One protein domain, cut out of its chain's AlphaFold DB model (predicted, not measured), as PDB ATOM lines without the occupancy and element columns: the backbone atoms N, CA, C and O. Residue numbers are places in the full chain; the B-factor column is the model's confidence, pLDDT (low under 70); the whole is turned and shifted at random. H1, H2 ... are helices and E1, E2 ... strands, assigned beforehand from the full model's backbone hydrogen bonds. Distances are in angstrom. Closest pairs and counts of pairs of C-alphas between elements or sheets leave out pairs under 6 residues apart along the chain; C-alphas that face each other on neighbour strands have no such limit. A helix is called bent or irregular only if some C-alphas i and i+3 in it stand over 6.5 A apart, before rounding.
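What this domain is: This is residues 4 to 189 of the 189 residues of an uncharacterized protein of Clostridium grantii DSM 8605 (UniProt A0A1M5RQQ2). A seven-stranded sheet, curled like part of a barrel and folded into two leaves, E6 E8 E5 E4 facing E3 E7, stands beside a strongly twisted four-stranded sheet; H1 covers part of the first, H3 part of the second, and these helices meet. A long hairpin, E9 and E10, reaches out from this body as an arm. The 186 printed residues are mixed in class, under half of them in named elements, along the chain E1 E2 E3 E4 E5 H1 E6 E7 E8 E9 E10 H2 E11 E12 H3 E13: three helices, thirteen strands. The large sheet, E6 E8 E5 E4 E2 E3 E7, is mixed; E11 E12 E1 E13 is antiparallel. The whole is compact, with a radius of gyration of the C-alphas of 17.3 A and spans of 53 by 43 by 35 A.

How they stand to each other: In the folded sheet, bent back on itself, E6 (residues 86 to 90), E8 (105 to 110), E5 (69 to 71) and E4 (60 to 63) face E3 (46 to 49) and E7 (92 to 95), with E2 (18 to 21) as the hinge. Within hydrogen-bond range are, for instance, N 87 and O 109 of antiparallel E6 and E8, 2.8 A, and N 47 and O 92 of parallel E3 and E7, 2.8 A. H1 (72 to 80) is on this sheet over E8, at a height of 9.3 A; their closest C-alphas, of Asn 72 and Tyr 105, are 6.0 A apart. E5, H1 and E6 form a split strand-helix-strand unit, its two strands running the same way with E8 between them, and its crossover is right-handed. H1 touches H3 (167 to 175) at a steep tilt of 47 degrees, opposite ways, the C-alphas of Ile 77 and Leu 172 being closest at 7.3 A. H3 is on the second sheet, E11 (153 to 156), E12 (159 to 166), E1 (4 to 8) and E13 (181 to 185), at a height of 9.3 A. E12, H3 and E13 form another split unit, also right-handed, with E1 between the strands. N 5 and O 184 of antiparallel E1 and E13 are 2.8 A apart. H2 (145 to 148) only grazes this sheet, with residue 148. E9 (123 to 130) and E10 (133 to 140) form a hairpin, with N 125 and O 137 2.9 A apart. In H1 and H3 every O i to N i+4 pair is within hydrogen-bond range; H2 is too short for one.

Where its parts are: E1 begins at C-alpha 4, (22.982, 6.294, -19.939), and E13 ends at C-alpha 185, (25.403, 7.613, -16.541). E9 spans 22.3 A, E10 21.9 A, E12 17.5 A, E8 15.4 A and H1 11.9 A. E12 bends by 73 degrees at residue 162.

The domain as a whole: The C-alphas of Asn 98 and Glu 131 are farthest apart, 53.1 A. The links E2 to E3 and E8 to E9 are long. The printed part has no cut, and no printed residue is under 70 in pLDDT.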
ATOM      1  N   TYR A   4      23.871   5.689 -20.912       97.81
ATOM      2  CA  TYR A   4      22.982   6.294 -19.939       97.81
ATOM      3  C   TYR A   4      21.692   5.491 -19.841       97.81
ATOM      4  O   TYR A   4      21.177   5.044 -20.868       97.81
ATOM      5  N   GLU A   5      21.157   5.352 -18.633       96.31
ATOM      6  CA  GLU A   5      19.723   5.134 -18.453       96.31
ATOM      7  C   GLU A   5      19.011   6.411 -18.897       96.31
ATOM      8  O   GLU A   5      19.388   7.503 -18.468       96.31
ATOM      9  N   ILE A   6      18.030   6.279 -19.786       97.00
ATOM     10  CA  ILE A   6      17.161   7.386 -20.183       97.00
ATOM     11  C   ILE A   6      15.870   7.294 -19.374       97.00
ATOM     12  O   ILE A   6      15.253   6.232 -19.305       97.00
ATOM     13  N   LEU A   7      15.473   8.405 -18.765       94.38
ATOM     14  CA  LEU A   7      14.284   8.505 -17.926       94.38
ATOM     15  C   LEU A   7      13.494   9.776 -18.242       94.38
ATOM     16  O   LEU A   7      13.938  10.640 -19.004       94.38
ATOM     17  N   PHE A   8      12.288   9.856 -17.688       95.00
ATOM     18  CA  PHE A   8      11.484  11.067 -17.743       95.00
ATOM     19  C   PHE A   8      12.090  12.139 -16.825       95.00
ATOM     20  O   PHE A   8      12.498  11.831 -15.709       95.00
ATOM     21  N   ASP A   9      12.134  13.393 -17.271       94.06
ATOM     22  CA  ASP A   9      12.618  14.513 -16.453       94.06
ATOM     23  C   ASP A   9      11.603  14.886 -15.361       94.06
ATOM     24  O   ASP A   9      10.696  15.699 -15.561       94.06
ATOM     25  N   TYR A  10      11.782  14.284 -14.187       87.06
ATOM     26  CA  TYR A  10      10.990  14.564 -12.993       87.06
ATOM     27  C   TYR A  10      11.408  15.847 -12.268       87.06
ATOM     28  O   TYR A  10      10.768  16.198 -11.285       87.06
ATOM     29  N   GLU A  11      12.442  16.574 -12.689       87.88
ATOM     30  CA  GLU A  11      12.804  17.843 -12.044       87.88
ATOM     31  C   GLU A  11      12.013  19.016 -12.639       87.88
ATOM     32  O   GLU A  11      11.638  19.939 -11.916       87.88
ATOM     33  N   ASN A  12      11.659  18.956 -13.929       84.31
ATOM     34  CA  ASN A  12      10.960  20.034 -14.644       84.31
ATOM     35  C   ASN A  12       9.483  19.707 -14.966       84.31
ATOM     36  O   ASN A  12       9.034  19.856 -16.112       84.31
ATOM     37  N   HIS A  13       8.722  19.291 -13.946       82.25
ATOM     38  CA  HIS A  13       7.390  18.676 -14.079       82.25
ATOM     39  C   HIS A  13       6.190  19.520 -13.592       82.25
ATOM     40  O   HIS A  13       5.068  19.031 -13.624       82.25
ATOM     41  N   GLU A  14       6.370  20.761 -13.131       84.50
ATOM     42  CA  GLU A  14       5.273  21.494 -12.458       84.50
ATOM     43  C   GLU A  14       4.056  21.815 -13.350       84.50
ATOM     44  O   GLU A  14       2.941  21.908 -12.848       84.50
ATOM     45  N   ASP A  15       4.247  22.006 -14.658       91.50
ATOM     46  CA  ASP A  15       3.201  22.424 -15.609       91.50
ATOM     47  C   ASP A  15       3.068  21.493 -16.829       91.50
ATOM     48  O   ASP A  15       2.394  21.832 -17.812       91.50
ATOM     49  N   ILE A  16       3.727  20.331 -16.794       94.75
ATOM     50  CA  ILE A  16       3.749  19.382 -17.913       94.75
ATOM     51  C   ILE A  16       2.417  18.659 -18.073       94.75
ATOM     52  O   ILE A  16       1.673  18.441 -17.125       94.75
ATOM     53  N   ILE A  17       2.156  18.189 -19.285       95.38
ATOM     54  CA  ILE A  17       1.099  17.207 -19.515       95.38
ATOM     55  C   ILE A  17       1.477  15.873 -18.854       95.38
ATOM     56  O   ILE A  17       2.515  15.294 -19.179       95.38
ATOM     57  N   ILE A  18       0.588  15.370 -17.994       95.12
ATOM     58  CA  ILE A  18       0.611  14.002 -17.471       95.12
ATOM     59  C   ILE A  18      -0.544  13.245 -18.122       95.12
ATOM     60  O   ILE A  18      -1.703  13.652 -18.034       95.12
ATOM     61  N   CYS A  19      -0.215  12.174 -18.833       97.19
ATOM     62  CA  CYS A  19      -1.183  11.367 -19.553       97.19
ATOM     63  C   CYS A  19      -1.716  10.223 -18.679       97.19
ATOM     64  O   CYS A  19      -0.973   9.593 -17.936       97.19
ATOM     65  N   SER A  20      -2.988   9.886 -18.845       97.31
ATOM     66  CA  SER A  20      -3.579   8.650 -18.337       97.31
ATOM     67  C   SER A  20      -4.055   7.798 -19.501       97.31
ATOM     68  O   SER A  20      -4.679   8.305 -20.443       97.31
ATOM     69  N   SER A  21      -3.734   6.516 -19.449       96.25
ATOM     70  CA  SER A  21      -4.171   5.523 -20.415       96.25
ATOM     71  C   SER A  21      -5.683   5.291 -20.319       96.25
ATOM     72  O   SER A  21      -6.279   5.319 -19.243       96.25
ATOM     73  N   ASN A  22      -6.325   5.094 -21.472       94.75
ATOM     74  CA  ASN A  22      -7.697   4.596 -21.537       94.75
ATOM     75  C   ASN A  22      -7.664   3.080 -21.800       94.75
ATOM     76  O   ASN A  22      -6.931   2.329 -21.166       94.75
ATOM     77  N   GLU A  23      -8.459   2.602 -22.756       95.25
ATOM     78  CA  GLU A  23      -8.449   1.202 -23.142       95.25
ATOM     79  C   GLU A  23      -7.212   0.856 -23.979       95.25
ATOM     80  O   GLU A  23      -6.901   1.516 -24.975       95.25
ATOM     81  N   LEU A  24      -6.544  -0.230 -23.581       95.62
ATOM     82  CA  LEU A  24      -5.376  -0.789 -24.259       95.62
ATOM     83  C   LEU A  24      -5.733  -1.894 -25.262       95.62
ATOM     84  O   LEU A  24      -4.847  -2.486 -25.863       95.62
ATOM     85  N   TYR A  25      -7.022  -2.187 -25.468       95.56
ATOM     86  CA  TYR A  25      -7.517  -3.120 -26.493       95.56
ATOM     87  C   TYR A  25      -6.845  -4.507 -26.485       95.56
ATOM     88  O   TYR A  25      -6.629  -5.116 -27.533       95.56
ATOM     89  N   GLY A  26      -6.559  -5.025 -25.288       93.19
ATOM     90  CA  GLY A  26      -5.933  -6.334 -25.090       93.19
ATOM     91  C   GLY A  26      -4.409  -6.307 -24.997       93.19
ATOM     92  O   GLY A  26      -3.827  -7.375 -24.837       93.19
ATOM     93  N   PHE A  27      -3.786  -5.129 -25.076       94.06
ATOM     94  CA  PHE A  27      -2.401  -4.935 -24.661       94.06
ATOM     95  C   PHE A  27      -2.301  -4.760 -23.148       94.06
ATOM     96  O   PHE A  27      -3.154  -4.129 -22.520       94.06
ATOM     97  N   GLU A  28      -1.221  -5.277 -22.587       91.81
ATOM     98  CA  GLU A  28      -0.803  -5.037 -21.212       91.81
ATOM     99  C   GLU A  28       0.395  -4.079 -21.182       91.81
ATOM    100  O   GLU A  28       1.122  -3.927 -22.167       91.81
ATOM    101  N   GLN A  29       0.626  -3.436 -20.033       86.62
ATOM    102  CA  GLN A  29       1.744  -2.504 -19.834       86.62
ATOM    103  C   GLN A  29       3.084  -3.105 -20.295       86.62
ATOM    104  O   GLN A  29       3.848  -2.463 -21.016       86.62
ATOM    105  N   TYR A  30       3.333  -4.365 -19.939       90.50
ATOM    106  CA  TYR A  30       4.610  -5.039 -20.168       90.50
ATOM    107  C   TYR A  30       4.830  -5.501 -21.619       90.50
ATOM    108  O   TYR A  30       5.951  -5.865 -21.984       90.50
ATOM    109  N   ASP A  31       3.810  -5.443 -22.485       92.00
ATOM    110  CA  ASP A  31       3.946  -5.861 -23.887       92.00
ATOM    111  C   ASP A  31       4.953  -4.988 -24.645       92.00
ATOM    112  O   ASP A  31       5.776  -5.498 -25.408       92.00
ATOM    113  N   VAL A  32       4.938  -3.673 -24.406       91.19
ATOM    114  CA  VAL A  32       5.880  -2.709 -25.012       91.19
ATOM    115  C   VAL A  32       7.285  -2.846 -24.417       91.19
ATOM    116  O   VAL A  32       8.289  -2.526 -25.053       91.19
ATOM    117  N   GLU A  33       7.390  -3.350 -23.194       88.31
ATOM    118  CA  GLU A  33       8.666  -3.493 -22.502       88.31
ATOM    119  C   GLU A  33       9.406  -4.772 -22.889       88.31
ATOM    120  O   GLU A  33      10.622  -4.844 -22.747       88.31
ATOM    121  N   SER A  34       8.708  -5.754 -23.458       89.50
ATOM    122  CA  SER A  34       9.242  -7.061 -23.870       89.50
ATOM    123  C   SER A  34      10.482  -7.015 -24.782       89.50
ATOM    124  O   SER A  34      11.218  -7.999 -24.870       89.50
ATOM    125  N   GLY A  35      10.737  -5.886 -25.450       89.94
ATOM    126  CA  GLY A  35      11.895  -5.701 -26.321       89.94
ATOM    127  C   GLY A  35      11.758  -6.393 -27.677       89.94
ATOM    128  O   GLY A  35      12.753  -6.578 -28.374       89.94
ATOM    129  N   ILE A  36      10.539  -6.790 -28.053       92.06
ATOM    130  CA  ILE A  36      10.236  -7.386 -29.356       92.06
ATOM    131  C   ILE A  36       9.379  -6.454 -30.204       92.06
ATOM    132  O   ILE A  36       8.639  -5.607 -29.708       92.06
ATOM    133  N   ARG A  37       9.459  -6.632 -31.522       95.62
ATOM    134  CA  ARG A  37       8.617  -5.898 -32.463       95.62
ATOM    135  C   ARG A  37       7.154  -6.318 -32.309       95.62
ATOM    136  O   ARG A  37       6.838  -7.506 -32.337       95.62
ATOM    137  N   ILE A  38       6.260  -5.338 -32.205       96.44
ATOM    138  CA  ILE A  38       4.814  -5.559 -32.117       96.44
ATOM    139  C   ILE A  38       4.218  -5.491 -33.524       96.44
ATOM    140  O   ILE A  38       4.132  -4.422 -34.126       96.44
ATOM    141  N   GLU A  39       3.801  -6.636 -34.063       94.81
ATOM    142  CA  GLU A  39       3.281  -6.727 -35.437       94.81
ATOM    143  C   GLU A  39       1.825  -6.252 -35.577       94.81
ATOM    144  O   GLU A  39       1.416  -5.801 -36.646       94.81
ATOM    145  N   LYS A  40       1.022  -6.359 -34.511       95.00
ATOM    146  CA  LYS A  40      -0.424  -6.082 -34.535       95.00
ATOM    147  C   LYS A  40      -0.824  -5.042 -33.499       95.00
ATOM    148  O   LYS A  40      -1.531  -5.365 -32.557       95.00
ATOM    149  N   TRP A  41      -0.361  -3.814 -33.680       96.56
ATOM    150  CA  TRP A  41      -0.723  -2.694 -32.815       96.56
ATOM    151  C   TRP A  41      -2.157  -2.200 -33.054       96.56
ATOM    152  O   TRP A  41      -2.595  -2.141 -34.205       96.56
ATOM    153  N   ASP A  42      -2.857  -1.813 -31.985       96.31
ATOM    154  CA  ASP A  42      -4.180  -1.193 -32.071       96.31
ATOM    155  C   ASP A  42      -4.051   0.336 -32.047       96.31
ATOM    156  O   ASP A  42      -3.715   0.948 -31.034       96.31
ATOM    157  N   ASP A  43      -4.310   0.976 -33.184       94.25
ATOM    158  CA  ASP A  43      -4.172   2.426 -33.350       94.25
ATOM    159  C   ASP A  43      -5.290   3.238 -32.672       94.25
ATOM    160  O   ASP A  43      -5.238   4.473 -32.663       94.25
ATOM    161  N   ARG A  44      -6.281   2.565 -32.068       95.56
ATOM    162  CA  ARG A  44      -7.330   3.196 -31.254       95.56
ATOM    163  C   ARG A  44      -6.854   3.522 -29.842       95.56
ATOM    164  O   ARG A  44      -7.539   4.283 -29.152       95.56
ATOM    165  N   ILE A  45      -5.707   2.981 -29.411       96.94
ATOM    166  CA  ILE A  45      -5.131   3.261 -28.090       96.94
ATOM    167  C   ILE A  45      -5.009   4.774 -27.900       96.94
ATOM    168  O   ILE A  45      -4.422   5.503 -28.711       96.94
ATOM    169  N   THR A  46      -5.621   5.240 -26.815       96.81
ATOM    170  CA  THR A  46      -5.758   6.659 -26.507       96.81
ATOM    171  C   THR A  46      -5.279   6.931 -25.094       96.81
ATOM    172  O   THR A  46      -5.618   6.211 -24.159       96.81
ATOM    173  N   PHE A  47      -4.529   8.014 -24.963       97.94
ATOM    174  CA  PHE A  47      -4.174   8.642 -23.705       97.94
ATOM    175  C   PHE A  47      -4.936   9.952 -23.572       97.94
ATOM    176  O   PHE A  47      -5.251  10.614 -24.567       97.94
ATOM    177  N   THR A  48      -5.211  10.360 -22.345       97.75
ATOM    178  CA  THR A  48      -5.878  11.630 -22.062       97.75
ATOM    179  C   THR A  48      -5.116  12.432 -21.024       97.75
ATOM    180  O   THR A  48      -4.347  11.862 -20.265       97.75
ATOM    181  N   TYR A  49      -5.310  13.748 -20.994       97.62
ATOM    182  CA  TYR A  49      -4.741  14.610 -19.954       97.62
ATOM    183  C   TYR A  49      -5.723  15.706 -19.536       97.62
ATOM    184  O   TYR A  49      -6.501  16.201 -20.368       97.62
ATOM    185  N   ASP A  50      -5.667  16.109 -18.265       96.38
ATOM    186  CA  ASP A  50      -6.379  17.282 -17.759       96.38
ATOM    187  C   ASP A  50      -5.493  18.536 -17.909       96.38
ATOM    188  O   ASP A  50      -4.474  18.662 -17.229       96.38
ATOM    189  N   PRO A  51      -5.855  19.508 -18.773       94.94
ATOM    190  CA  PRO A  51      -5.079  20.738 -18.932       94.94
ATOM    191  C   PRO A  51      -5.045  21.635 -17.681       94.94
ATOM    192  O   PRO A  51      -4.300  22.618 -17.685       94.94
ATOM    193  N   ASN A  52      -5.869  21.364 -16.662       94.62
ATOM    194  CA  ASN A  52      -5.830  22.069 -15.378       94.62
ATOM    195  C   ASN A  52      -4.724  21.541 -14.452       94.62
ATOM    196  O   ASN A  52      -4.287  22.285 -13.577       94.62
ATOM    197  N   GLU A  53      -4.282  20.296 -14.641       92.50
ATOM    198  CA  GLU A  53      -3.165  19.695 -13.896       92.50
ATOM    199  C   GLU A  53      -1.822  19.984 -14.574       92.50
ATOM    200  O   GLU A  53      -0.810  20.150 -13.903       92.50
ATOM    201  N   GLY A  54      -1.829  20.142 -15.899       93.31
ATOM    202  CA  GLY A  54      -0.695  20.653 -16.655       93.31
ATOM    203  C   GLY A  54      -0.972  20.675 -18.155       93.31
ATOM    204  O   GLY A  54      -1.772  19.903 -18.687       93.31
ATOM    205  N   ASN A  55      -0.364  21.624 -18.863       94.00
ATOM    206  CA  ASN A  55      -0.712  21.916 -20.259       94.00
ATOM    207  C   ASN A  55       0.491  22.102 -21.188       94.00
ATOM    208  O   ASN A  55       0.310  22.256 -22.402       94.00
ATOM    209  N   ARG A  56       1.713  22.053 -20.651       95.50
ATOM    210  CA  ARG A  56       2.936  22.136 -21.437       95.50
ATOM    211  C   ARG A  56       3.300  20.756 -21.976       95.50
ATOM    212  O   ARG A  56       3.669  19.851 -21.236       95.50
ATOM    213  N   ALA A  57       3.216  20.600 -23.293       96.12
ATOM    214  CA  ALA A  57       3.658  19.386 -23.970       96.12
ATOM    215  C   ALA A  57       5.193  19.347 -24.079       96.12
ATOM    216  O   ALA A  57       5.809  20.310 -24.541       96.12
ATOM    217  N   THR A  58       5.791  18.225 -23.689       97.50
ATOM    218  CA  THR A  58       7.221  17.899 -23.829       97.50
ATOM    219  C   THR A  58       7.447  16.915 -24.979       97.50
ATOM    220  O   THR A  58       6.494  16.420 -25.579       97.50
ATOM    221  N   ASP A  59       8.698  16.623 -25.338       98.31
ATOM    222  CA  ASP A  59       8.997  15.636 -26.388       98.31
ATOM    223  C   ASP A  59       8.926  14.193 -25.906       98.31
ATOM    224  O   ASP A  59       8.726  13.313 -26.734       98.31
ATOM    225  N   PHE A  60       9.060  13.965 -24.607       97.88
ATOM    226  CA  PHE A  60       8.683  12.736 -23.924       97.88
ATOM    227  C   PHE A  60       7.559  13.087 -22.952       97.88
ATOM    228  O   PHE A  60       7.775  13.933 -22.094       97.88
ATOM    229  N   LEU A  61       6.358  12.527 -23.123       97.00
ATOM    230  CA  LEU A  61       5.226  12.747 -22.216       97.00
ATOM    231  C   LEU A  61       5.222  11.714 -21.085       97.00
ATOM    232  O   LEU A  61       5.329  10.512 -21.336       97.00
ATOM    233  N   CYS A  62       5.016  12.194 -19.861       94.94
ATOM    234  CA  CYS A  62       4.770  11.348 -18.697       94.94
ATOM    235  C   CYS A  62       3.405  10.655 -18.823       94.94
ATOM    236  O   CYS A  62       2.458  11.239 -19.360       94.94
ATOM    237  N   ASN A  63       3.303   9.409 -18.362       95.38
ATOM    238  CA  ASN A  63       2.059   8.643 -18.347       95.38
ATOM    239  C   ASN A  63       2.054   7.576 -17.247       95.38
ATOM    240  O   ASN A  63       3.096   7.223 -16.711       95.38
ATOM    241  N   ASP A  64       0.873   7.044 -16.966       94.75
ATOM    242  CA  ASP A  64       0.585   6.019 -15.957       94.75
ATOM    243  C   ASP A  64       1.088   4.600 -16.281       94.75
ATOM    244  O   ASP A  64       1.021   3.734 -15.414       94.75
ATOM    245  N   LEU A  65       1.585   4.347 -17.497       94.31
ATOM    246  CA  LEU A  65       2.141   3.050 -17.910       94.31
ATOM    247  C   LEU A  65       3.673   3.045 -17.987       94.31
ATOM    248  O   LEU A  65       4.247   2.048 -18.417       94.31
ATOM    249  N   ASP A  66       4.330   4.169 -17.673       91.44
ATOM    250  CA  ASP A  66       5.769   4.394 -17.883       91.44
ATOM    251  C   ASP A  66       6.239   4.187 -19.341       91.44
ATOM    252  O   ASP A  66       7.432   4.075 -19.645       91.44
ATOM    253  N   TRP A  67       5.308   4.191 -20.301       95.19
ATOM    254  CA  TRP A  67       5.635   4.041 -21.714       95.19
ATOM    255  C   TRP A  67       6.365   5.269 -22.253       95.19
ATOM    256  O   TRP A  67       6.054   6.408 -21.918       95.19
ATOM    257  N   PHE A  68       7.301   5.069 -23.179       95.56
ATOM    258  CA  PHE A  68       8.010   6.184 -23.805       95.56
ATOM    259  C   PHE A  68       7.140   6.863 -24.871       95.56
ATOM    260  O   PHE A  68       7.218   6.537 -26.055       95.56
ATOM    261  N   LEU A  69       6.294   7.811 -24.463       97.62
ATOM    262  CA  LEU A  69       5.454   8.588 -25.376       97.62
ATOM    263  C   LEU A  69       6.261   9.730 -25.998       97.62
ATOM    264  O   LEU A  69       6.386  10.804 -25.411       97.62
ATOM    265  N   VAL A  70       6.809   9.514 -27.193       98.44
ATOM    266  CA  VAL A  70       7.741  10.452 -27.833       98.44
ATOM    267  C   VAL A  70       7.106  11.263 -28.959       98.44
ATOM    268  O   VAL A  70       6.242  10.775 -29.689       98.44
ATOM    269  N   SER A  71       7.564  12.502 -29.129       98.56
ATOM    270  CA  SER A  71       7.098  13.411 -30.173       98.56
ATOM    271  C   SER A  71       7.638  13.047 -31.562       98.56
ATOM    272  O   SER A  71       8.693  12.431 -31.730       98.56
ATOM    273  N   ASN A  72       6.976  13.549 -32.606       98.44
ATOM    274  CA  ASN A  72       7.479  13.490 -33.978       98.44
ATOM    275  C   ASN A  72       8.839  14.189 -34.129       98.44
ATOM    276  O   ASN A  72       9.610  13.834 -35.017       98.44
ATOM    277  N   ARG A  73       9.148  15.181 -33.284       98.56
ATOM    278  CA  ARG A  73      10.446  15.864 -33.310       98.56
ATOM    279  C   ARG A  73      11.558  14.907 -32.887       98.56
ATOM    280  O   ARG A  73      12.541  14.790 -33.616       98.56
ATOM    281  N   PHE A  74      11.354  14.172 -31.791       98.69
ATOM    282  CA  PHE A  74      12.243  13.084 -31.381       98.69
ATOM    283  C   PHE A  74      12.401  12.055 -32.503       98.69
ATOM    284  O   PHE A  74      13.521  11.775 -32.928       98.69
ATOM    285  N   ARG A  75      11.280  11.557 -33.043       98.56
ATOM    286  CA  ARG A  75      11.276  10.572 -34.132       98.56
ATOM    287  C   ARG A  75      12.118  11.018 -35.326       98.56
ATOM    288  O   ARG A  75      13.014  10.295 -35.745       98.56
ATOM    289  N   ASN A  76      11.870  12.223 -35.833       98.62
ATOM    290  CA  ASN A  76      12.569  12.747 -37.004       98.62
ATOM    291  C   ASN A  76      14.082  12.855 -36.770       98.62
ATOM    292  O   ASN A  76      14.861  12.587 -37.683       98.62
ATOM    293  N   ILE A  77      14.511  13.241 -35.563       98.75
ATOM    294  CA  ILE A  77      15.933  13.333 -35.207       98.75
ATOM    295  C   ILE A  77      16.574  11.947 -35.174       98.75
ATOM    296  O   ILE A  77      17.648  11.773 -35.750       98.75
ATOM    297  N   MET A  78      15.922  10.966 -34.546       98.69
ATOM    298  CA  MET A  78      16.440   9.598 -34.470       98.69
ATOM    299  C   MET A  78      16.535   8.957 -35.861       98.69
ATOM    300  O   MET A  78      17.594   8.445 -36.225       98.69
ATOM    301  N   GLU A  79      15.485   9.078 -36.679       98.38
ATOM    302  CA  GLU A  79      15.469   8.569 -38.058       98.38
ATOM    303  C   GLU A  79      16.541   9.253 -38.928       98.38
ATOM    304  O   GLU A  79      17.313   8.578 -39.607       98.38
ATOM    305  N   SER A  80      16.673  10.585 -38.857       98.31
ATOM    306  CA  SER A  80      17.661  11.337 -39.659       98.31
ATOM    307  C   SER A  80      19.117  11.034 -39.283       98.31
ATOM    308  O   SER A  80      20.023  11.298 -40.074       98.31
ATOM    309  N   ASN A  81      19.356  10.495 -38.084       98.31
ATOM    310  CA  ASN A  81      20.683  10.120 -37.588       98.31
ATOM    311  C   ASN A  81      20.933   8.602 -37.610       98.31
ATOM    312  O   ASN A  81      21.922   8.138 -37.030       98.31
ATOM    313  N   ASN A  82      20.069   7.850 -38.303       97.44
ATOM    314  CA  ASN A  82      20.138   6.396 -38.448       97.44
ATOM    315  C   ASN A  82      20.242   5.683 -37.091       97.44
ATOM    316  O   ASN A  82      21.091   4.814 -36.899       97.44
ATOM    317  N   ILE A  83      19.431   6.106 -36.116       98.25
ATOM    318  CA  ILE A  83      19.284   5.371 -34.860       98.25
ATOM    319  C   ILE A  83      18.354   4.185 -35.121       98.25
ATOM    320  O   ILE A  83      17.181   4.359 -35.450       98.25
ATOM    321  N   GLU A  84      18.903   2.981 -35.014       96.56
ATOM    322  CA  GLU A  84      18.204   1.727 -35.299       96.56
ATOM    323  C   GLU A  84      17.621   1.086 -34.028       96.56
ATOM    324  O   GLU A  84      17.895   1.520 -32.912       96.56
ATOM    325  N   GLY A  85      16.814   0.032 -34.194       95.94
ATOM    326  CA  GLY A  85      16.229  -0.710 -33.069       95.94
ATOM    327  C   GLY A  85      14.997  -0.068 -32.440       95.94
ATOM    328  O   GLY A  85      14.629  -0.415 -31.322       95.94
ATOM    329  N   ILE A  86      14.360   0.861 -33.150       97.50
ATOM    330  CA  ILE A  86      13.169   1.574 -32.700       97.50
ATOM    331  C   ILE A  86      11.959   1.181 -33.554       97.50
ATOM    332  O   ILE A  86      12.029   1.110 -34.783       97.50
ATOM    333  N   GLN A  87      10.815   1.003 -32.901       98.00
ATOM    334  CA  GLN A  87       9.498   0.961 -33.514       98.00
ATOM    335  C   GLN A  87       8.616   2.057 -32.903       98.00
ATOM    336  O   GLN A  87       8.468   2.142 -31.690       98.00
ATOM    337  N   TYR A  88       7.991   2.873 -33.753       98.00
ATOM    338  CA  TYR A  88       7.015   3.880 -33.332       98.00
ATOM    339  C   TYR A  88       5.598   3.323 -33.485       98.00
ATOM    340  O   TYR A  88       5.198   2.959 -34.594       98.00
ATOM    341  N   LEU A  89       4.850   3.256 -32.386       97.69
ATOM    342  CA  LEU A  89       3.479   2.750 -32.349       97.69
ATOM    343  C   LEU A  89       2.499   3.916 -32.196       97.69
ATOM    344  O   LEU A  89       2.620   4.738 -31.285       97.69
ATOM    345  N   ASN A  90       1.547   4.016 -33.120       96.38
ATOM    346  CA  ASN A  90       0.646   5.163 -33.208       96.38
ATOM    347  C   ASN A  90      -0.338   5.198 -32.038       96.38
ATOM    348  O   ASN A  90      -1.006   4.210 -31.767       96.38
ATOM    349  N   ILE A  91      -0.507   6.363 -31.424       97.38
ATOM    350  CA  ILE A  91      -1.518   6.591 -30.390       97.38
ATOM    351  C   ILE A  91      -2.233   7.911 -30.637       97.38
ATOM    352  O   ILE A  91      -1.766   8.765 -31.400       97.38
ATOM    353  N   THR A  92      -3.346   8.106 -29.940       97.00
ATOM    354  CA  THR A  92      -3.958   9.428 -29.794       97.00
ATOM    355  C   THR A  92      -3.728   9.957 -28.383       97.00
ATOM    356  O   THR A  92      -3.854   9.211 -27.421       97.00
ATOM    357  N   VAL A  93      -3.423  11.250 -28.250       97.88
ATOM    358  CA  VAL A  93      -3.450  11.959 -26.962       97.88
ATOM    359  C   VAL A  93      -4.557  13.012 -27.016       97.88
ATOM    360  O   VAL A  93      -4.612  13.793 -27.969       97.88
ATOM    361  N   GLU A  94      -5.457  13.045 -26.036       97.38
ATOM    362  CA  GLU A  94      -6.645  13.913 -26.047       97.38
ATOM    363  C   GLU A  94      -6.762  14.773 -24.787       97.38
ATOM    364  O   GLU A  94      -6.532  14.333 -23.665       97.38
ATOM    365  N   ASN A  95      -7.151  16.029 -24.980       97.06
ATOM    366  CA  ASN A  95      -7.482  16.931 -23.887       97.06
ATOM    367  C   ASN A  95      -8.855  16.558 -23.306       97.06
ATOM    368  O   ASN A  95      -9.854  16.638 -24.025       97.06
ATOM    369  N   GLN A  96      -8.930  16.206 -22.022       96.25
ATOM    370  CA  GLN A  96     -10.183  15.749 -21.402       96.25
ATOM    371  C   GLN A  96     -11.293  16.814 -21.421       96.25
ATOM    372  O   GLN A  96     -12.473  16.487 -21.559       96.25
ATOM    373  N   LEU A  97     -10.922  18.095 -21.345       95.31
ATOM    374  CA  LEU A  97     -11.857  19.211 -21.205       95.31
ATOM    375  C   LEU A  97     -12.592  19.549 -22.510       95.31
ATOM    376  O   LEU A  97     -13.768  19.907 -22.492       95.31
ATOM    377  N   ASN A  98     -11.901  19.475 -23.650       94.81
ATOM    378  CA  ASN A  98     -12.442  19.910 -24.945       94.81
ATOM    379  C   ASN A  98     -12.293  18.885 -26.078       94.81
ATOM    380  O   ASN A  98     -12.641  19.197 -27.218       94.81
ATOM    381  N   GLN A  99     -11.781  17.686 -25.783       93.88
ATOM    382  CA  GLN A  99     -11.591  16.581 -26.732       93.88
ATOM    383  C   GLN A  99     -10.663  16.927 -27.913       93.88
ATOM    384  O   GLN A  99     -10.636  16.252 -28.945       93.88
ATOM    385  N   LYS A 100      -9.870  18.002 -27.794       96.06
ATOM    386  CA  LYS A 100      -8.879  18.364 -28.804       96.06
ATOM    387  C   LYS A 100      -7.722  17.373 -28.750       96.06
ATOM    388  O   LYS A 100      -7.086  17.190 -27.714       96.06
ATOM    389  N   LYS A 101      -7.404  16.798 -29.908       96.25
ATOM    390  CA  LYS A 101      -6.289  15.862 -30.064       96.25
ATOM    391  C   LYS A 101      -4.949  16.604 -30.075       96.25
ATOM    392  O   LYS A 101      -4.734  17.481 -30.920       96.25
ATOM    393  N   LEU A 102      -4.045  16.214 -29.185       95.94
ATOM    394  CA  LEU A 102      -2.619  16.501 -29.266       95.94
ATOM    395  C   LEU A 102      -1.992  15.464 -30.208       95.94
ATOM    396  O   LEU A 102      -1.896  14.279 -29.899       95.94
ATOM    397  N   LYS A 103      -1.648  15.901 -31.420       93.31
ATOM    398  CA  LYS A 103      -1.127  15.024 -32.476       93.31
ATOM    399  C   LYS A 103       0.395  14.956 -32.441       93.31
ATOM    400  O   LYS A 103       1.047  15.893 -31.997       93.31
ATOM    401  N   GLY A 104       0.936  13.902 -33.049       95.88
ATOM    402  CA  GLY A 104       2.370  13.768 -33.295       95.88
ATOM    403  C   GLY A 104       3.132  13.127 -32.147       95.88
ATOM    404  O   GLY A 104       4.291  13.475 -31.952       95.88
ATOM    405  N   TYR A 105       2.481  12.221 -31.420       98.25
ATOM    406  CA  TYR A 105       3.103  11.368 -30.416       98.25
ATOM    407  C   TYR A 105       2.937   9.899 -30.791       98.25
ATOM    408  O   TYR A 105       2.015   9.519 -31.519       98.25
ATOM    409  N   SER A 106       3.864   9.074 -30.330       98.19
ATOM    410  CA  SER A 106       3.867   7.627 -30.532       98.19
ATOM    411  C   SER A 106       4.505   6.957 -29.326       98.19
ATOM    412  O   SER A 106       5.370   7.550 -28.685       98.19
ATOM    413  N   VAL A 107       4.125   5.715 -29.042       97.75
ATOM    414  CA  VAL A 107       4.884   4.887 -28.101       97.75
ATOM    415  C   VAL A 107       6.180   4.458 -28.790       97.75
ATOM    416  O   VAL A 107       6.158   3.952 -29.916       97.75
ATOM    417  N   LEU A 108       7.310   4.683 -28.128       97.38
ATOM    418  CA  LEU A 108       8.625   4.212 -28.534       97.38
ATOM    419  C   LEU A 108       8.828   2.784 -28.017       97.38
ATOM    420  O   LEU A 108       9.170   2.576 -26.856       97.38
ATOM    421  N   ASN A 109       8.656   1.801 -28.891       97.00
ATOM    422  CA  ASN A 109       9.035   0.425 -28.604       97.00
ATOM    423  C   ASN A 109      10.497   0.192 -29.016       97.00
ATOM    424  O   ASN A 109      10.848   0.287 -30.195       97.00
ATOM    425  N   ILE A 110      11.360  -0.110 -28.048       96.81
ATOM    426  CA  ILE A 110      12.781  -0.392 -28.284       96.81
ATOM    427  C   ILE A 110      12.942  -1.896 -28.503       96.81
ATOM    428  O   ILE A 110      12.746  -2.685 -27.590       96.81
ATOM    429  N   CYS A 111      13.324  -2.284 -29.718       95.94
ATOM    430  CA  CYS A 111      13.404  -3.676 -30.172       95.94
ATOM    431  C   CYS A 111      14.808  -4.296 -30.031       95.94
ATOM    432  O   CYS A 111      15.003  -5.471 -30.338       95.94
ATOM    433  N   ASN A 112      15.805  -3.512 -29.617       95.69
ATOM    434  CA  ASN A 112      17.145  -4.020 -29.335       95.69
ATOM    435  C   ASN A 112      17.184  -4.568 -27.906       95.69
ATOM    436  O   ASN A 112      17.345  -3.800 -26.959       95.69
ATOM    437  N   LEU A 113      17.042  -5.884 -27.746       95.62
ATOM    438  CA  LEU A 113      17.142  -6.559 -26.451       95.62
ATOM    439  C   LEU A 113      18.515  -7.225 -26.302       95.62
ATOM    440  O   LEU A 113      18.835  -8.164 -27.032       95.62
ATOM    441  N   LEU A 114      19.328  -6.744 -25.359       96.00
ATOM    442  CA  LEU A 114      20.720  -7.167 -25.191       96.00
ATOM    443  C   LEU A 114      20.951  -7.882 -23.856       96.00
ATOM    444  O   LEU A 114      20.509  -7.429 -22.804       96.00
ATOM    445  N   ASP A 115      21.718  -8.969 -23.879       95.69
ATOM    446  CA  ASP A 115      22.172  -9.682 -22.677       95.69
ATOM    447  C   ASP A 115      23.482  -9.064 -22.152       95.69
ATOM    448  O   ASP A 115      24.565  -9.647 -22.238       95.69
ATOM    449  N   ALA A 116      23.394  -7.800 -21.730       95.88
ATOM    450  CA  ALA A 116      24.556  -6.971 -21.404       95.88
ATOM    451  C   ALA A 116      24.719  -6.662 -19.910       95.88
ATOM    452  O   ALA A 116      25.706  -6.031 -19.540       95.88
ATOM    453  N   LEU A 117      23.785  -7.086 -19.054       94.62
ATOM    454  CA  LEU A 117      23.888  -6.859 -17.616       94.62
ATOM    455  C   LEU A 117      25.030  -7.705 -17.033       94.62
ATOM    456  O   LEU A 117      25.086  -8.925 -17.207       94.62
ATOM    457  N   ASP A 118      25.951  -7.051 -16.337       93.81
ATOM    458  CA  ASP A 118      26.969  -7.698 -15.520       93.81
ATOM    459  C   ASP A 118      26.526  -7.648 -14.057       93.81
ATOM    460  O   ASP A 118      26.765  -6.664 -13.352       93.81
ATOM    461  N   LEU A 119      25.836  -8.699 -13.607       89.44
ATOM    462  CA  LEU A 119      25.374  -8.798 -12.222       89.44
ATOM    463  C   LEU A 119      26.533  -8.887 -11.219       89.44
ATOM    464  O   LEU A 119      26.397  -8.354 -10.123       89.44
ATOM    465  N   GLU A 120      27.675  -9.484 -11.582       91.94
ATOM    466  CA  GLU A 120      28.832  -9.638 -10.681       91.94
ATOM    467  C   GLU A 120      29.421  -8.281 -10.272       91.94
ATOM    468  O   GLU A 120      29.875  -8.103  -9.141       91.94
ATOM    469  N   HIS A 121      29.385  -7.311 -11.188       92.69
ATOM    470  CA  HIS A 121      29.890  -5.958 -10.968       92.69
ATOM    471  C   HIS A 121      28.787  -4.916 -10.727       92.69
ATOM    472  O   HIS A 121      29.094  -3.721 -10.631       92.69
ATOM    473  N   SER A 122      27.521  -5.333 -10.656       91.75
ATOM    474  CA  SER A 122      26.375  -4.474 -10.339       91.75
ATOM    475  C   SER A 122      26.105  -4.438  -8.834       91.75
ATOM    476  O   SER A 122      26.470  -5.348  -8.094       91.75
ATOM    477  N   ILE A 123      25.443  -3.380  -8.369       89.81
ATOM    478  CA  ILE A 123      24.931  -3.306  -6.997       89.81
ATOM    479  C   ILE A 123      23.463  -3.703  -7.046       89.81
ATOM    480  O   ILE A 123      22.667  -3.018  -7.689       89.81
ATOM    481  N   TYR A 124      23.101  -4.783  -6.365       90.88
ATOM    482  CA  TYR A 124      21.732  -5.276  -6.314       90.88
ATOM    483  C   TYR A 124      21.381  -5.810  -4.926       90.88
ATOM    484  O   TYR A 124      22.264  -6.200  -4.161       90.88
ATOM    485  N   ASP A 125      20.089  -5.820  -4.624       88.56
ATOM    486  CA  ASP A 125      19.527  -6.585  -3.515       88.56
ATOM    487  C   ASP A 125      18.856  -7.844  -4.069       88.56
ATOM    488  O   ASP A 125      18.298  -7.831  -5.167       88.56
ATOM    489  N   GLU A 126      18.892  -8.925  -3.301       89.44
ATOM    490  CA  GLU A 126      18.166 -10.159  -3.592       89.44
ATOM    491  C   GLU A 126      17.104 -10.365  -2.514       89.44
ATOM    492  O   GLU A 126      17.404 -10.322  -1.317       89.44
ATOM    493  N   PHE A 127      15.865 -10.584  -2.942       86.38
ATOM    494  CA  PHE A 127      14.723 -10.838  -2.074       86.38
ATOM    495  C   PHE A 127      14.168 -12.226  -2.361       86.38
ATOM    496  O   PHE A 127      13.917 -12.572  -3.513       86.38
ATOM    497  N   GLU A 128      13.956 -13.014  -1.314       87.88
ATOM    498  CA  GLU A 128      13.265 -14.298  -1.397       87.88
ATOM    499  C   GLU A 128      11.760 -14.045  -1.256       87.88
ATOM    500  O   GLU A 128      11.318 -13.458  -0.266       87.88
ATOM    501  N   ILE A 129      10.994 -14.417  -2.281       85.69
ATOM    502  CA  ILE A 129       9.535 -14.247  -2.313       85.69
ATOM    503  C   ILE A 129       8.836 -15.544  -1.890       85.69
ATOM    504  O   ILE A 129       7.816 -15.492  -1.206       85.69
ATOM    505  N   ASP A 130       9.413 -16.695  -2.244       83.94
ATOM    506  CA  ASP A 130       8.965 -18.030  -1.837       83.94
ATOM    507  C   ASP A 130      10.172 -18.988  -1.772       83.94
ATOM    508  O   ASP A 130      11.260 -18.629  -2.229       83.94
ATOM    509  N   GLU A 131       9.989 -20.215  -1.269       78.81
ATOM    510  CA  GLU A 131      11.045 -21.212  -0.989       78.81
ATOM    511  C   GLU A 131      11.993 -21.500  -2.175       78.81
ATOM    512  O   GLU A 131      13.068 -22.065  -1.985       78.81
ATOM    513  N   ASN A 132      11.611 -21.139  -3.408       79.31
ATOM    514  CA  ASN A 132      12.448 -21.271  -4.605       79.31
ATOM    515  C   ASN A 132      12.371 -20.064  -5.558       79.31
ATOM    516  O   ASN A 132      12.826 -20.164  -6.699       79.31
ATOM    517  N   GLU A 133      11.800 -18.939  -5.124       81.94
ATOM    518  CA  GLU A 133      11.633 -17.756  -5.965       81.94
ATOM    519  C   GLU A 133      12.391 -16.569  -5.379       81.94
ATOM    520  O   GLU A 133      12.150 -16.130  -4.254       81.94
ATOM    521  N   LYS A 134      13.330 -16.050  -6.171       82.94
ATOM    522  CA  LYS A 134      14.169 -14.914  -5.814       82.94
ATOM    523  C   LYS A 134      13.998 -13.812  -6.836       82.94
ATOM    524  O   LYS A 134      14.054 -14.066  -8.039       82.94
ATOM    525  N   VAL A 135      13.855 -12.589  -6.349       83.25
ATOM    526  CA  VAL A 135      13.811 -11.383  -7.170       83.25
ATOM    527  C   VAL A 135      15.037 -10.534  -6.889       83.25
ATOM    528  O   VAL A 135      15.404 -10.296  -5.740       83.25
ATOM    529  N   ILE A 136      15.669 -10.087  -7.969       84.12
ATOM    530  CA  ILE A 136      16.842  -9.220  -7.937       84.12
ATOM    531  C   ILE A 136      16.385  -7.794  -8.224       84.12
ATOM    532  O   ILE A 136      15.776  -7.526  -9.257       84.12
ATOM    533  N   PHE A 137      16.715  -6.873  -7.325       83.38
ATOM    534  CA  PHE A 137      16.520  -5.443  -7.523       83.38
ATOM    535  C   PHE A 137      17.871  -4.770  -7.753       83.38
ATOM    536  O   PHE A 137      18.666  -4.614  -6.822       83.38
ATOM    537  N   VAL A 138      18.155  -4.376  -8.994       84.25
ATOM    538  CA  VAL A 138      19.437  -3.757  -9.352       84.25
ATOM    539  C   VAL A 138      19.399  -2.260  -9.054       84.25
ATOM    540  O   VAL A 138      18.716  -1.494  -9.728       84.25
ATOM    541  N   LYS A 139      20.166  -1.835  -8.046       84.25
ATOM    542  CA  LYS A 139      20.324  -0.427  -7.645       84.25
ATOM    543  C   LYS A 139      21.260   0.340  -8.570       84.25
ATOM    544  O   LYS A 139      21.038   1.514  -8.834       84.25
ATOM    545  N   GLN A 140      22.340  -0.305  -9.006       87.62
ATOM    546  CA  GLN A 140      23.318   0.287  -9.912       87.62
ATOM    547  C   GLN A 140      23.783  -0.760 -10.914       87.62
ATOM    548  O   GLN A 140      24.393  -1.763 -10.536       87.62
ATOM    549  N   ARG A 141      23.518  -0.500 -12.194       91.81
ATOM    550  CA  ARG A 141      23.848  -1.402 -13.296       91.81
ATOM    551  C   ARG A 141      25.275  -1.187 -13.785       91.81
ATOM    552  O   ARG A 141      25.717  -0.053 -13.994       91.81
ATOM    553  N   THR A 142      25.966  -2.296 -14.016       94.56
ATOM    554  CA  THR A 142      27.199  -2.353 -14.802       94.56
ATOM    555  C   THR A 142      26.921  -3.114 -16.094       94.56
ATOM    556  O   THR A 142      26.342  -4.199 -16.060       94.56
ATOM    557  N   LEU A 143      27.315  -2.539 -17.232       96.38
ATOM    558  CA  LEU A 143      27.065  -3.110 -18.556       96.38
ATOM    559  C   LEU A 143      28.349  -3.620 -19.216       96.38
ATOM    560  O   LEU A 143      29.393  -2.974 -19.143       96.38
ATOM    561  N   LYS A 144      28.239  -4.740 -19.928       96.94
ATOM    562  CA  LYS A 144      29.316  -5.357 -20.712       96.94
ATOM    563  C   LYS A 144      29.562  -4.585 -22.008       96.94
ATOM    564  O   LYS A 144      28.702  -4.565 -22.899       96.94
ATOM    565  N   SER A 145      30.723  -3.943 -22.131       95.69
ATOM    566  CA  SER A 145      31.061  -3.080 -23.270       95.69
ATOM    567  C   SER A 145      31.023  -3.809 -24.610       95.69
ATOM    568  O   SER A 145      30.592  -3.237 -25.614       95.69
ATOM    569  N   GLU A 146      31.450  -5.067 -24.636       95.75
ATOM    570  CA  GLU A 146      31.529  -5.895 -25.831       95.75
ATOM    571  C   GLU A 146      30.154  -6.237 -26.412       95.75
ATOM    572  O   GLU A 146      30.046  -6.411 -27.625       95.75
ATOM    573  N   VAL A 147      29.114  -6.277 -25.572       96.81
ATOM    574  CA  VAL A 147      27.737  -6.585 -25.983       96.81
ATOM    575  C   VAL A 147      27.024  -5.335 -26.493       96.81
ATOM    576  O   VAL A 147      26.335  -5.376 -27.509       96.81
ATOM    577  N   ILE A 148      27.199  -4.201 -25.808       96.75
ATOM    578  CA  ILE A 148      26.484  -2.960 -26.148       96.75
ATOM    579  C   ILE A 148      27.117  -2.212 -27.322       96.75
ATOM    580  O   ILE A 148      26.457  -1.394 -27.959       96.75
ATOM    581  N   LYS A 149      28.388  -2.480 -27.644       94.44
ATOM    582  CA  LYS A 149      29.125  -1.779 -28.702       94.44
ATOM    583  C   LYS A 149      28.365  -1.776 -30.034       94.44
ATOM    584  O   LYS A 149      28.127  -2.818 -30.632       94.44
ATOM    585  N   GLY A 150      28.092  -0.573 -30.537       93.56
ATOM    586  CA  GLY A 150      27.404  -0.362 -31.812       93.56
ATOM    587  C   GLY A 150      25.884  -0.236 -31.696       93.56
ATOM    588  O   GLY A 150      25.252   0.082 -32.695       93.56
ATOM    589  N   ASN A 151      25.308  -0.417 -30.503       97.12
ATOM    590  CA  ASN A 151      23.891  -0.180 -30.248       97.12
ATOM    591  C   ASN A 151      23.705   1.203 -29.621       97.12
ATOM    592  O   ASN A 151      24.275   1.499 -28.577       97.12
ATOM    593  N   ASP A 152      22.903   2.055 -30.252       98.06
ATOM    594  CA  ASP A 152      22.657   3.420 -29.773       98.06
ATOM    595  C   ASP A 152      21.485   3.511 -28.785       98.06
ATOM    596  O   ASP A 152      21.433   4.436 -27.976       98.06
ATOM    597  N   ILE A 153      20.557   2.557 -28.845       97.94
ATOM    598  CA  ILE A 153      19.380   2.459 -27.984       97.94
ATOM    599  C   ILE A 153      19.023   0.985 -27.786       97.94
ATOM    600  O   ILE A 153      19.051   0.217 -28.752       97.94
ATOM    601  N   PHE A 154      18.754   0.569 -26.549       97.38
ATOM    602  CA  PHE A 154      18.469  -0.831 -26.219       97.38
ATOM    603  C   PHE A 154      17.800  -1.008 -24.847       97.38
ATOM    604  O   PHE A 154      17.760  -0.092 -24.027       97.38
ATOM    605  N   LYS A 155      17.302  -2.224 -24.616       95.69
ATOM    606  CA  LYS A 155      16.834  -2.772 -23.337       95.69
ATOM    607  C   LYS A 155      17.748  -3.913 -22.894       95.69
ATOM    608  O   LYS A 155      18.429  -4.523 -23.725       95.69
ATOM    609  N   LEU A 156      17.742  -4.234 -21.603       94.06
ATOM    610  CA  LEU A 156      18.483  -5.374 -21.066       94.06
ATOM    611  C   LEU A 156      17.582  -6.588 -20.925       94.06
ATOM    612  O   LEU A 156      16.502  -6.501 -20.359       94.06
ATOM    613  N   LYS A 157      18.056  -7.742 -21.386       91.31
ATOM    614  CA  LYS A 157      17.373  -9.013 -21.169       91.31
ATOM    615  C   LYS A 157      17.293  -9.316 -19.671       91.31
ATOM    616  O   LYS A 157      18.319  -9.393 -19.005       91.31
ATOM    617  N   GLY A 158      16.078  -9.537 -19.175       83.94
ATOM    618  CA  GLY A 158      15.832  -9.817 -17.756       83.94
ATOM    619  C   GLY A 158      15.725  -8.561 -16.886       83.94
ATOM    620  O   GLY A 158      15.470  -8.685 -15.696       83.94
ATOM    621  N   ASP A 159      15.871  -7.376 -17.481       83.31
ATOM    622  CA  ASP A 159      15.661  -6.074 -16.843       83.31
ATOM    623  C   ASP A 159      15.109  -5.091 -17.886       83.31
ATOM    624  O   ASP A 159      15.727  -4.112 -18.309       83.31
ATOM    625  N   ASN A 160      13.937  -5.464 -18.392       82.00
ATOM    626  CA  ASN A 160      13.326  -4.893 -19.585       82.00
ATOM    627  C   ASN A 160      12.650  -3.526 -19.339       82.00
ATOM    628  O   ASN A 160      12.296  -2.831 -20.299       82.00
ATOM    629  N   PHE A 161      12.473  -3.151 -18.070       83.94
ATOM    630  CA  PHE A 161      11.815  -1.919 -17.624       83.94
ATOM    631  C   PHE A 161      12.665  -0.676 -17.886       83.94
ATOM    632  O   PHE A 161      12.140   0.417 -18.080       83.94
ATOM    633  N   VAL A 162      13.989  -0.841 -17.930       88.69
ATOM    634  CA  VAL A 162      14.924   0.270 -18.092       88.69
ATOM    635  C   VAL A 162      15.428   0.345 -19.525       88.69
ATOM    636  O   VAL A 162      15.784  -0.656 -20.153       88.69
ATOM    637  N   ASN A 163      15.454   1.567 -20.049       94.94
ATOM    638  CA  ASN A 163      15.906   1.865 -21.397       94.94
ATOM    639  C   ASN A 163      17.283   2.525 -21.341       94.94
ATOM    640  O   ASN A 163      17.533   3.402 -20.512       94.94
ATOM    641  N   PHE A 164      18.163   2.133 -22.259       97.31
ATOM    642  CA  PHE A 164      19.534   2.623 -22.320       97.31
ATOM    643  C   PHE A 164      19.807   3.283 -23.653       97.31
ATOM    644  O   PHE A 164      19.330   2.836 -24.700       97.31
ATOM    645  N   VAL A 165      20.625   4.328 -23.611       98.31
ATOM    646  CA  VAL A 165      21.052   5.071 -24.790       98.31
ATOM    647  C   VAL A 165      22.549   5.351 -24.759       98.31
ATOM    648  O   VAL A 165      23.159   5.499 -23.699       98.31
ATOM    649  N   SER A 166      23.160   5.437 -25.935       98.38
ATOM    650  CA  SER A 166      24.546   5.872 -26.075       98.38
ATOM    651  C   SER A 166      24.683   7.386 -25.870       98.38
ATOM    652  O   SER A 166      23.733   8.162 -26.014       98.38
ATOM    653  N   GLU A 167      25.909   7.837 -25.612       98.19
ATOM    654  CA  GLU A 167      26.276   9.260 -25.594       98.19
ATOM    655  C   GLU A 167      25.870  10.002 -26.880       98.19
ATOM    656  O   GLU A 167      25.526  11.182 -26.836       98.19
ATOM    657  N   LYS A 168      25.849   9.313 -28.030       98.31
ATOM    658  CA  LYS A 168      25.381   9.885 -29.299       98.31
ATOM    659  C   LYS A 168      23.908  10.286 -29.209       98.31
ATOM    660  O   LYS A 168      23.579  11.413 -29.565       98.31
ATOM    661  N   VAL A 169      23.035   9.402 -28.726       98.56
ATOM    662  CA  VAL A 169      21.593   9.683 -28.599       98.56
ATOM    663  C   VAL A 169      21.331  10.760 -27.550       98.56
ATOM    664  O   VAL A 169      20.560  11.680 -27.823       98.56
ATOM    665  N   LYS A 170      22.030  10.719 -26.407       98.62
ATOM    666  CA  LYS A 170      21.980  11.795 -25.404       98.62
ATOM    667  C   LYS A 170      22.312  13.156 -26.029       98.62
ATOM    668  O   LYS A 170      21.527  14.095 -25.931       98.62
ATOM    669  N   ASN A 171      23.424  13.240 -26.759       98.62
ATOM    670  CA  ASN A 171      23.832  14.471 -27.434       98.62
ATOM    671  C   ASN A 171      22.819  14.918 -28.500       98.62
ATOM    672  O   ASN A 171      22.630  16.116 -28.691       98.62
ATOM    673  N   LEU A 172      22.167  13.992 -29.212       98.75
ATOM    674  CA  LEU A 172      21.101  14.342 -30.156       98.75
ATOM    675  C   LEU A 172      19.900  14.970 -29.443       98.75
ATOM    676  O   LEU A 172      19.351  15.946 -29.949       98.75
ATOM    677  N   ILE A 173      19.516  14.445 -28.280       98.62
ATOM    678  CA  ILE A 173      18.424  14.977 -27.458       98.62
ATOM    679  C   ILE A 173      18.768  16.388 -26.962       98.62
ATOM    680  O   ILE A 173      18.026  17.332 -27.241       98.62
ATOM    681  N   GLU A 174      19.929  16.556 -26.326       98.38
ATOM    682  CA  GLU A 174      20.348  17.830 -25.729       98.38
ATOM    683  C   GLU A 174      20.612  18.915 -26.784       98.38
ATOM    684  O   GLU A 174      20.078  20.021 -26.690       98.38
ATOM    685  N   ASN A 175      21.373  18.607 -27.841       98.50
ATOM    686  CA  ASN A 175      21.754  19.604 -28.849       98.50
ATOM    687  C   ASN A 175      20.572  20.083 -29.705       98.50
ATOM    688  O   ASN A 175      20.641  21.162 -30.290       98.50
ATOM    689  N   ASN A 176      19.496  19.295 -29.796       98.62
ATOM    690  CA  ASN A 176      18.265  19.696 -30.481       98.62
ATOM    691  C   ASN A 176      17.214  20.288 -29.525       98.62
ATOM    692  O   ASN A 176      16.110  20.621 -29.965       98.62
ATOM    693  N   GLY A 177      17.537  20.426 -28.233       98.00
ATOM    694  CA  GLY A 177      16.635  20.977 -27.224       98.00
ATOM    695  C   GLY A 177      15.339  20.179 -27.083       98.00
ATOM    696  O   GLY A 177      14.260  20.777 -26.996       98.00
ATOM    697  N   LEU A 178      15.421  18.845 -27.152       98.44
ATOM    698  CA  LEU A 178      14.294  17.969 -26.836       98.44
ATOM    699  C   LEU A 178      14.037  17.977 -25.325       98.44
ATOM    700  O   LEU A 178      14.971  18.058 -24.534       98.44
ATOM    701  N   THR A 179      12.768  17.926 -24.930       97.69
ATOM    702  CA  THR A 179      12.319  18.179 -23.550       97.69
ATOM    703  C   THR A 179      11.644  16.960 -22.922       97.69
ATOM    704  O   THR A 179      11.058  16.148 -23.639       97.69
ATOM    705  N   GLY A 180      11.671  16.866 -21.590       96.81
ATOM    706  CA  GLY A 180      11.076  15.752 -20.837       96.81
ATOM    707  C   GLY A 180      11.994  14.537 -20.676       96.81
ATOM    708  O   GLY A 180      11.515  13.470 -20.314       96.81
ATOM    709  N   PHE A 181      13.290  14.683 -20.959       97.62
ATOM    710  CA  PHE A 181      14.284  13.616 -20.851       97.62
ATOM    711  C   PHE A 181      15.313  13.949 -19.779       97.62
ATOM    712  O   PHE A 181      15.825  15.068 -19.759       97.62
ATOM    713  N   ASP A 182      15.675  12.950 -18.986       96.94
ATOM    714  CA  ASP A 182      16.815  12.984 -18.079       96.94
ATOM    715  C   ASP A 182      17.686  11.726 -18.263       96.94
ATOM    716  O   ASP A 182      17.278  10.750 -18.911       96.94
ATOM    717  N   PHE A 183      18.923  11.774 -17.767       97.06
ATOM    718  CA  PHE A 183      19.950  10.772 -18.028       97.06
ATOM    719  C   PHE A 183      20.791  10.457 -16.796       97.06
ATOM    720  O   PHE A 183      21.439  11.333 -16.227       97.06
ATOM    721  N   SER A 184      20.925   9.166 -16.492       95.88
ATOM    722  CA  SER A 184      21.857   8.673 -15.474       95.88
ATOM    723  C   SER A 184      22.984   7.874 -16.127       95.88
ATOM    724  O   SER A 184      22.730   6.896 -16.828       95.88
ATOM    725  N   GLU A 185      24.241   8.303 -15.958       96.44
ATOM    726  CA  GLU A 185      25.403   7.613 -16.541       96.44
ATOM    727  C   GLU A 185      25.577   6.226 -15.909       96.44
ATOM    728  O   GLU A 185      25.640   6.093 -14.685       96.44
ATOM    729  N   VAL A 186      25.713   5.194 -16.745       95.12
ATOM    730  CA  VAL A 186      25.919   3.817 -16.277       95.12
ATOM    731  C   VAL A 186      27.374   3.398 -16.364       95.12
ATOM    732  O   VAL A 186      28.131   3.813 -17.247       95.12
ATOM    733  N   LYS A 187      27.772   2.520 -15.443       95.56
ATOM    734  CA  LYS A 187      29.110   1.938 -15.441       95.56
ATOM    735  C   LYS A 187      29.222   0.899 -16.555       95.56
ATOM    736  O   LYS A 187      28.301   0.125 -16.799       95.56
ATOM    737  N   ILE A 188      30.380   0.862 -17.204       95.44
ATOM    738  CA  ILE A 188      30.684  -0.058 -18.300       95.44
ATOM    739  C   ILE A 188      31.994  -0.774 -17.982       95.44
ATOM    740  O   ILE A 188      32.916  -0.136 -17.460       95.44
ATOM    741  N   ILE A 189      32.071  -2.067 -18.298       93.12
ATOM    742  CA  ILE A 189      33.270  -2.899 -18.141       93.12
ATOM    743  C   ILE A 189      33.736  -3.512 -19.461       93.12
ATOM    744  O   ILE A 189      32.888  -3.749 -20.353       93.12
TER     745      ILE A 189